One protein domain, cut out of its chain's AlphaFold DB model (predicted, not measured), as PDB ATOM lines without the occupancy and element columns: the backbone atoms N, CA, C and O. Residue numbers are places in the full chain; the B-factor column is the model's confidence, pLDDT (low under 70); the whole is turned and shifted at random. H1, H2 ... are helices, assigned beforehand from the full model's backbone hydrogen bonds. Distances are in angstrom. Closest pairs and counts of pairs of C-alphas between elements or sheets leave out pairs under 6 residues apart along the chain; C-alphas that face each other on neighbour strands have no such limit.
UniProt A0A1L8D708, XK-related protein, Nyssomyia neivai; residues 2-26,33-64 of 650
ATOM      1  N   VAL A   2     -55.662  21.809 -48.260       78.81
ATOM      2  CA  VAL A   2     -54.863  20.771 -47.554       78.81
ATOM      3  C   VAL A   2     -53.663  20.281 -48.380       78.81
ATOM      4  O   VAL A   2     -52.536  20.514 -47.971       78.81
ATOM      5  N   ILE A   3     -53.894  19.764 -49.595       87.31
ATOM      6  CA  ILE A   3     -52.836  19.279 -50.508       87.31
ATOM      7  C   ILE A   3     -51.740  20.330 -50.774       87.31
ATOM      8  O   ILE A   3     -50.569  19.983 -50.841       87.31
ATOM      9  N   PHE A   4     -52.089  21.617 -50.887       84.25
ATOM     10  CA  PHE A   4     -51.111  22.692 -51.100       84.25
ATOM     11  C   PHE A   4     -50.211  22.881 -49.872       84.25
ATOM     12  O   PHE A   4     -48.998  22.968 -50.015       84.25
ATOM     13  N   TYR A   5     -50.784  22.861 -48.664       83.31
ATOM     14  CA  TYR A   5     -50.000  22.890 -47.427       83.31
ATOM     15  C   TYR A   5     -49.178  21.608 -47.225       83.31
ATOM     16  O   TYR A   5     -48.067  21.690 -46.713       83.31
ATOM     17  N   THR A   6     -49.667  20.444 -47.666       83.06
ATOM     18  CA  THR A   6     -48.906  19.182 -47.645       83.06
ATOM     19  C   THR A   6     -47.703  19.225 -48.591       83.06
ATOM     20  O   THR A   6     -46.611  18.856 -48.178       83.06
ATOM     21  N   VAL A   7     -47.869  19.712 -49.827       91.62
ATOM     22  CA  VAL A   7     -46.756  19.873 -50.783       91.62
ATOM     23  C   VAL A   7     -45.749  20.900 -50.267       91.62
ATOM     24  O   VAL A   7     -44.571  20.582 -50.155       91.62
ATOM     25  N   MET A   8     -46.215  22.076 -49.834       88.31
ATOM     26  CA  MET A   8     -45.354  23.117 -49.261       88.31
ATOM     27  C   MET A   8     -44.613  22.629 -48.000       88.31
ATOM     28  O   MET A   8     -43.474  23.026 -47.766       88.31
ATOM     29  N   PHE A   9     -45.214  21.750 -47.190       85.50
ATOM     30  CA  PHE A   9     -44.516  21.086 -46.085       85.50
ATOM     31  C   PHE A   9     -43.426  20.134 -46.588       85.50
ATOM     32  O   PHE A   9     -42.291  20.244 -46.137       85.50
ATOM     33  N   LEU A  10     -43.743  19.236 -47.524       89.44
ATOM     34  CA  LEU A  10     -42.783  18.267 -48.063       89.44
ATOM     35  C   LEU A  10     -41.589  18.953 -48.744       89.44
ATOM     36  O   LEU A  10     -40.455  18.533 -48.533       89.44
ATOM     37  N   GLU A  11     -41.816  20.040 -49.483       94.38
ATOM     38  CA  GLU A  11     -40.756  20.868 -50.076       94.38
ATOM     39  C   GLU A  11     -39.837  21.470 -48.999       94.38
ATOM     40  O   GLU A  11     -38.617  21.334 -49.080       94.38
ATOM     41  N   ASN A  12     -40.403  22.070 -47.944       88.94
ATOM     42  CA  ASN A  12     -39.613  22.625 -46.839       88.94
ATOM     43  C   ASN A  12     -38.889  21.538 -46.023       88.94
ATOM     44  O   ASN A  12     -37.754  21.749 -45.602       88.94
ATOM     45  N   LEU A  13     -39.499  20.366 -45.825       88.06
ATOM     46  CA  LEU A  13     -38.880  19.243 -45.117       88.06
ATOM     47  C   LEU A  13     -37.732  18.624 -45.929       88.06
ATOM     48  O   LEU A  13     -36.703  18.284 -45.349       88.06
ATOM     49  N   LEU A  14     -37.858  18.539 -47.259       91.69
ATOM     50  CA  LEU A  14     -36.757  18.138 -48.141       91.69
ATOM     51  C   LEU A  14     -35.621  19.169 -48.139       91.69
ATOM     52  O   LEU A  14     -34.460  18.773 -48.074       91.69
ATOM     53  N   LEU A  15     -35.930  20.471 -48.144       90.31
ATOM     54  CA  LEU A  15     -34.920  21.531 -48.025       90.31
ATOM     55  C   LEU A  15     -34.177  21.469 -46.682       90.31
ATOM     56  O   LEU A  15     -32.949  21.521 -46.674       90.31
ATOM     57  N   VAL A  16     -34.884  21.295 -45.560       87.88
ATOM     58  CA  VAL A  16     -34.259  21.122 -44.233       87.88
ATOM     59  C   VAL A  16     -33.461  19.814 -44.159       87.88
ATOM     60  O   VAL A  16     -32.360  19.810 -43.615       87.88
ATOM     61  N   GLY A  17     -33.948  18.724 -44.756       88.44
ATOM     62  CA  GLY A  17     -33.206  17.464 -44.859       88.44
ATOM     63  C   GLY A  17     -31.891  17.621 -45.630       88.44
ATOM     64  O   GLY A  17     -30.832  17.257 -45.121       88.44
ATOM     65  N   LEU A  18     -31.935  18.230 -46.818       92.56
ATOM     66  CA  LEU A  18     -30.748  18.538 -47.627       92.56
ATOM     67  C   LEU A  18     -29.784  19.492 -46.905       92.56
ATOM     68  O   LEU A  18     -28.574  19.306 -46.987       92.56
ATOM     69  N   TRP A  19     -30.301  20.470 -46.158       90.75
ATOM     70  CA  TRP A  19     -29.510  21.391 -45.332       90.75
ATOM     71  C   TRP A  19     -28.778  20.661 -44.189       90.75
ATOM     72  O   TRP A  19     -27.578  20.867 -44.003       90.75
ATOM     73  N   ILE A  20     -29.453  19.736 -43.490       87.88
ATOM     74  CA  ILE A  20     -28.847  18.872 -42.458       87.88
ATOM     75  C   ILE A  20     -27.747  17.984 -43.060       87.88
ATOM     76  O   ILE A  20     -26.660  17.891 -42.492       87.88
ATOM     77  N   PHE A  21     -28.011  17.337 -44.201       89.62
ATOM     78  CA  PHE A  21     -27.046  16.440 -44.850       89.62
ATOM     79  C   PHE A  21     -25.864  17.170 -45.507       89.62
ATOM     80  O   PHE A  21     -24.771  16.613 -45.542       89.62
ATOM     81  N   GLY A  22     -26.068  18.381 -46.034       91.12
ATOM     82  CA  GLY A  22     -25.069  19.093 -46.837       91.12
ATOM     83  C   GLY A  22     -24.092  19.979 -46.059       91.12
ATOM     84  O   GLY A  22     -23.012  20.258 -46.570       91.12
ATOM     85  N   ILE A  23     -24.451  20.438 -44.854       87.44
ATOM     86  CA  ILE A  23     -23.625  21.385 -44.075       87.44
ATOM     87  C   ILE A  23     -22.802  20.686 -42.987       87.44
ATOM     88  O   ILE A  23     -21.671  21.084 -42.719       87.44
ATOM     89  N   TRP A  24     -23.341  19.632 -42.371       83.94
ATOM     90  CA  TRP A  24     -22.735  18.985 -41.205       83.94
ATOM     91  C   TRP A  24     -22.037  17.678 -41.584       83.94
ATOM     92  O   TRP A  24     -22.502  16.583 -41.250       83.94
ATOM     93  N   ALA A  25     -20.909  17.816 -42.292       84.06
ATOM     94  CA  ALA A  25     -19.976  16.717 -42.560       84.06
ATOM     95  C   ALA A  25     -19.387  16.147 -41.255       84.06
ATOM     96  O   ALA A  25     -19.259  14.936 -41.105       84.06
ATOM     97  N   GLU A  26     -19.113  17.026 -40.291       87.94
ATOM     98  CA  GLU A  26     -18.709  16.698 -38.928       87.94
ATOM     99  C   GLU A  26     -19.823  17.176 -37.984       87.94
ATOM    100  O   GLU A  26     -20.226  18.342 -38.024       87.94
ATOM    101  N   TRP A  33     -30.954  17.891 -31.234       94.31
ATOM    102  CA  TRP A  33     -31.831  18.866 -30.572       94.31
ATOM    103  C   TRP A  33     -32.274  19.981 -31.517       94.31
ATOM    104  O   TRP A  33     -33.424  20.408 -31.448       94.31
ATOM    105  N   ILE A  34     -31.411  20.406 -32.447       90.62
ATOM    106  CA  ILE A  34     -31.752  21.413 -33.463       90.62
ATOM    107  C   ILE A  34     -32.883  20.878 -34.351       90.62
ATOM    108  O   ILE A  34     -33.883  21.563 -34.565       90.62
ATOM    109  N   VAL A  35     -32.777  19.621 -34.793       88.56
ATOM    110  CA  VAL A  35     -33.799  18.953 -35.617       88.56
ATOM    111  C   VAL A  35     -35.119  18.806 -34.854       88.56
ATOM    112  O   VAL A  35     -36.178  19.119 -35.397       88.56
ATOM    113  N   VAL A  36     -35.069  18.402 -33.580       91.56
ATOM    114  CA  VAL A  36     -36.253  18.291 -32.709       91.56
ATOM    115  C   VAL A  36     -36.926  19.654 -32.502       91.56
ATOM    116  O   VAL A  36     -38.146  19.751 -32.626       91.56
ATOM    117  N   ILE A  37     -36.163  20.723 -32.255       93.44
ATOM    118  CA  ILE A  37     -36.697  22.084 -32.082       93.44
ATOM    119  C   ILE A  37     -37.300  22.617 -33.390       93.44
ATOM    120  O   ILE A  37     -38.383  23.208 -33.362       93.44
ATOM    121  N   MET A  38     -36.673  22.370 -34.547       88.81
ATOM    122  CA  MET A  38     -37.254  22.735 -35.847       88.81
ATOM    123  C   MET A  38     -38.553  21.968 -36.132       88.81
ATOM    124  O   MET A  38     -39.528  22.566 -36.584       88.81
ATOM    125  N   LEU A  39     -38.615  20.674 -35.807       87.94
ATOM    126  CA  LEU A  39     -39.825  19.864 -35.980       87.94
ATOM    127  C   LEU A  39     -40.952  20.322 -35.036       87.94
ATOM    128  O   LEU A  39     -42.087  20.486 -35.483       87.94
ATOM    129  N   LEU A  40     -40.649  20.603 -33.765       93.44
ATOM    130  CA  LEU A  40     -41.619  21.106 -32.782       93.44
ATOM    131  C   LEU A  40     -42.153  22.500 -33.140       93.44
ATOM    132  O   LEU A  40     -43.364  22.723 -33.088       93.44
ATOM    133  N   THR A  41     -41.284  23.434 -33.536       90.56
ATOM    134  CA  THR A  41     -41.708  24.785 -33.952       90.56
ATOM    135  C   THR A  41     -42.521  24.751 -35.247       90.56
ATOM    136  O   THR A  41     -43.533  25.447 -35.351       90.56
ATOM    137  N   PHE A  42     -42.169  23.875 -36.194       88.00
ATOM    138  CA  PHE A  42     -42.973  23.640 -37.391       88.00
ATOM    139  C   PHE A  42     -44.349  23.027 -37.071       88.00
ATOM    140  O   PHE A  42     -45.373  23.507 -37.566       88.00
ATOM    141  N   ALA A  43     -44.403  22.010 -36.203       89.44
ATOM    142  CA  ALA A  43     -45.655  21.388 -35.768       89.44
ATOM    143  C   ALA A  43     -46.570  22.388 -35.038       89.44
ATOM    144  O   ALA A  43     -47.773  22.432 -35.307       89.44
ATOM    145  N   ALA A  44     -46.003  23.252 -34.190       94.69
ATOM    146  CA  ALA A  44     -46.723  24.369 -33.581       94.69
ATOM    147  C   ALA A  44     -47.254  25.353 -34.642       94.69
ATOM    148  O   ALA A  44     -48.405  25.781 -34.560       94.69
ATOM    149  N   GLY A  45     -46.470  25.655 -35.683       90.19
ATOM    150  CA  GLY A  45     -46.901  26.466 -36.828       90.19
ATOM    151  C   GLY A  45     -48.107  25.878 -37.574       90.19
ATOM    152  O   GLY A  45     -49.082  26.592 -37.824       90.19
ATOM    153  N   ILE A  46     -48.098  24.569 -37.864       88.12
ATOM    154  CA  ILE A  46     -49.268  23.866 -38.424       88.12
ATOM    155  C   ILE A  46     -50.458  23.927 -37.462       88.12
ATOM    156  O   ILE A  46     -51.575  24.204 -37.902       88.12
ATOM    157  N   PHE A  47     -50.243  23.707 -36.163       92.50
ATOM    158  CA  PHE A  47     -51.311  23.755 -35.164       92.50
ATOM    159  C   PHE A  47     -51.968  25.142 -35.105       92.50
ATOM    160  O   PHE A  47     -53.193  25.236 -35.188       92.50
ATOM    161  N   PHE A  48     -51.187  26.227 -35.083       93.12
ATOM    162  CA  PHE A  48     -51.721  27.590 -35.153       93.12
ATOM    163  C   PHE A  48     -52.431  27.890 -36.480       93.12
ATOM    164  O   PHE A  48     -53.484  28.528 -36.461       93.12
ATOM    165  N   MET A  49     -51.945  27.385 -37.619       89.12
ATOM    166  CA  MET A  49     -52.657  27.501 -38.903       89.12
ATOM    167  C   MET A  49     -53.982  26.723 -38.917       89.12
ATOM    168  O   MET A  49     -54.983  27.214 -39.444       89.12
ATOM    169  N   PHE A  50     -54.034  25.545 -38.290       88.00
ATOM    170  CA  PHE A  50     -55.266  24.769 -38.146       88.00
ATOM    171  C   PHE A  50     -56.264  25.448 -37.197       88.00
ATOM    172  O   PHE A  50     -57.447  25.545 -37.525       88.00
ATOM    173  N   LEU A  51     -55.799  25.991 -36.064       91.06
ATOM    174  CA  LEU A  51     -56.607  26.824 -35.168       91.06
ATOM    175  C   LEU A  51     -57.136  28.068 -35.895       91.06
ATOM    176  O   LEU A  51     -58.324  28.373 -35.790       91.06
ATOM    177  N   TYR A  52     -56.297  28.749 -36.681       90.12
ATOM    178  CA  TYR A  52     -56.700  29.901 -37.487       90.12
ATOM    179  C   TYR A  52     -57.817  29.531 -38.476       90.12
ATOM    180  O   TYR A  52     -58.873  30.170 -38.491       90.12
ATOM    181  N   TYR A  53     -57.659  28.444 -39.237       87.06
ATOM    182  CA  TYR A  53     -58.720  27.953 -40.120       87.06
ATOM    183  C   TYR A  53     -59.991  27.554 -39.350       87.06
ATOM    184  O   TYR A  53     -61.097  27.944 -39.739       87.06
ATOM    185  N   ARG A  54     -59.867  26.836 -38.228       87.25
ATOM    186  CA  ARG A  54     -61.017  26.362 -37.446       87.25
ATOM    187  C   ARG A  54     -61.794  27.497 -36.771       87.25
ATOM    188  O   ARG A  54     -63.021  27.442 -36.752       87.25
ATOM    189  N   PHE A  55     -61.127  28.528 -36.255       89.19
ATOM    190  CA  PHE A  55     -61.788  29.617 -35.524       89.19
ATOM    191  C   PHE A  55     -62.123  30.848 -36.375       89.19
ATOM    192  O   PHE A  55     -63.147  31.482 -36.110       89.19
ATOM    193  N   PHE A  56     -61.324  31.187 -37.392       85.69
ATOM    194  CA  PHE A  56     -61.529  32.398 -38.201       85.69
ATOM    195  C   PHE A  56     -62.159  32.106 -39.568       85.69
ATOM    196  O   PHE A  56     -63.083  32.821 -39.958       85.69
ATOM    197  N   HIS A  57     -61.758  31.041 -40.278       80.75
ATOM    198  CA  HIS A  57     -62.397  30.710 -41.563       80.75
ATOM    199  C   HIS A  57     -63.819  30.154 -41.393       80.75
ATOM    200  O   HIS A  57     -64.716  30.622 -42.092       80.75
ATOM    201  N   ILE A  58     -64.068  29.233 -40.448       69.44
ATOM    202  CA  ILE A  58     -65.426  28.675 -40.244       69.44
ATOM    203  C   ILE A  58     -66.430  29.782 -39.879       69.44
ATOM    204  O   ILE A  58     -67.502  29.870 -40.478       69.44
ATOM    205  N   ARG A  59     -66.060  30.696 -38.966       67.44
ATOM    206  CA  ARG A  59     -66.907  31.848 -38.605       67.44
ATOM    207  C   ARG A  59     -67.211  32.760 -39.795       67.44
ATOM    208  O   ARG A  59     -68.298  33.322 -39.845       67.44
ATOM    209  N   ARG A  60     -66.293  32.894 -40.762       61.69
ATOM    210  CA  ARG A  60     -66.474  33.782 -41.920       61.69
ATOM    211  C   ARG A  60     -67.408  33.217 -42.996       61.69
ATOM    212  O   ARG A  60     -67.989  34.014 -43.718       61.69
ATOM    213  N   LEU A  61     -67.603  31.895 -43.069       58.28
ATOM    214  CA  LEU A  61     -68.653  31.290 -43.910       58.28
ATOM    215  C   LEU A  61     -70.018  31.233 -43.195       58.28
ATOM    216  O   LEU A  61     -71.051  31.370 -43.842       58.28
ATOM    217  N   GLY A  62     -70.044  31.090 -41.863       58.03
ATOM    218  CA  GLY A  62     -71.298  31.039 -41.093       58.03
ATOM    219  C   GLY A  62     -72.182  32.291 -41.218       58.03
ATOM    220  O   GLY A  62     -73.401  32.199 -41.073       58.03
ATOM    221  N   TYR A  63     -71.592  33.444 -41.550       55.44
ATOM    222  CA  TYR A  63     -72.318  34.700 -41.770       55.44
ATOM    223  C   TYR A  63     -73.238  34.707 -43.001       55.44
ATOM    224  O   TYR A  63     -74.127  35.549 -43.046       55.44
ATOM    225  N   GLU A  64     -73.091  33.785 -43.960       55.38
ATOM    226  CA  GLU A  64     -74.023  33.667 -45.100       55.38
ATOM    227  C   GLU A  64     -75.160  32.659 -44.855       55.38
ATOM    228  O   GLU A  64     -76.144  32.660 -45.585       55.38
TER     229      GLU A  64
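Overview. This is residues 2 to 26 and 33 to 64 of the 650 residues of the protein "XK-related protein" of Nyssomyia neivai (UniProt A0A1L8D708). Two long, nearly straight helices lie side by side but shifted lengthwise, the longer H2 running back past H1 and sticking out with residues 47 to 62. The printed part has 57 residues with two named helices, H1 then H2, and no named strand, class all helix. It is an extended rod of 58 by 21 by 9 A, with a radius of gyration of the C-alphas of 15.9 A.

Arrangement. Look first at H2, residues 33 to 62, then at H1, residues 2 to 23. They are near each other: their closest C-alphas are 8.4 A apart, and 10 pairs lie within 10 A. Residues 21 to 26 and 47 to 64 stand free. Every O i to N i+4 pair is within hydrogen-bond range in H1, and 24 of 26 in H2.

Along the chain. Find C-alpha 33 at (-31.831, 18.866, -30.572); from there H2 runs 42.6 A to C-alpha 62. H1 runs 31.4 A from C-alpha 2 at (-54.863, 20.771, -47.554).

Size, cuts and confidence. The C-alphas farthest apart, of Glu 26 and Glu 64, are 58.2 A apart. Residues 27 to 32 are not printed; C-alphas 26 and 33 are 15.7 A apart across this cut. Residues 58 to 64 have pLDDT under 70.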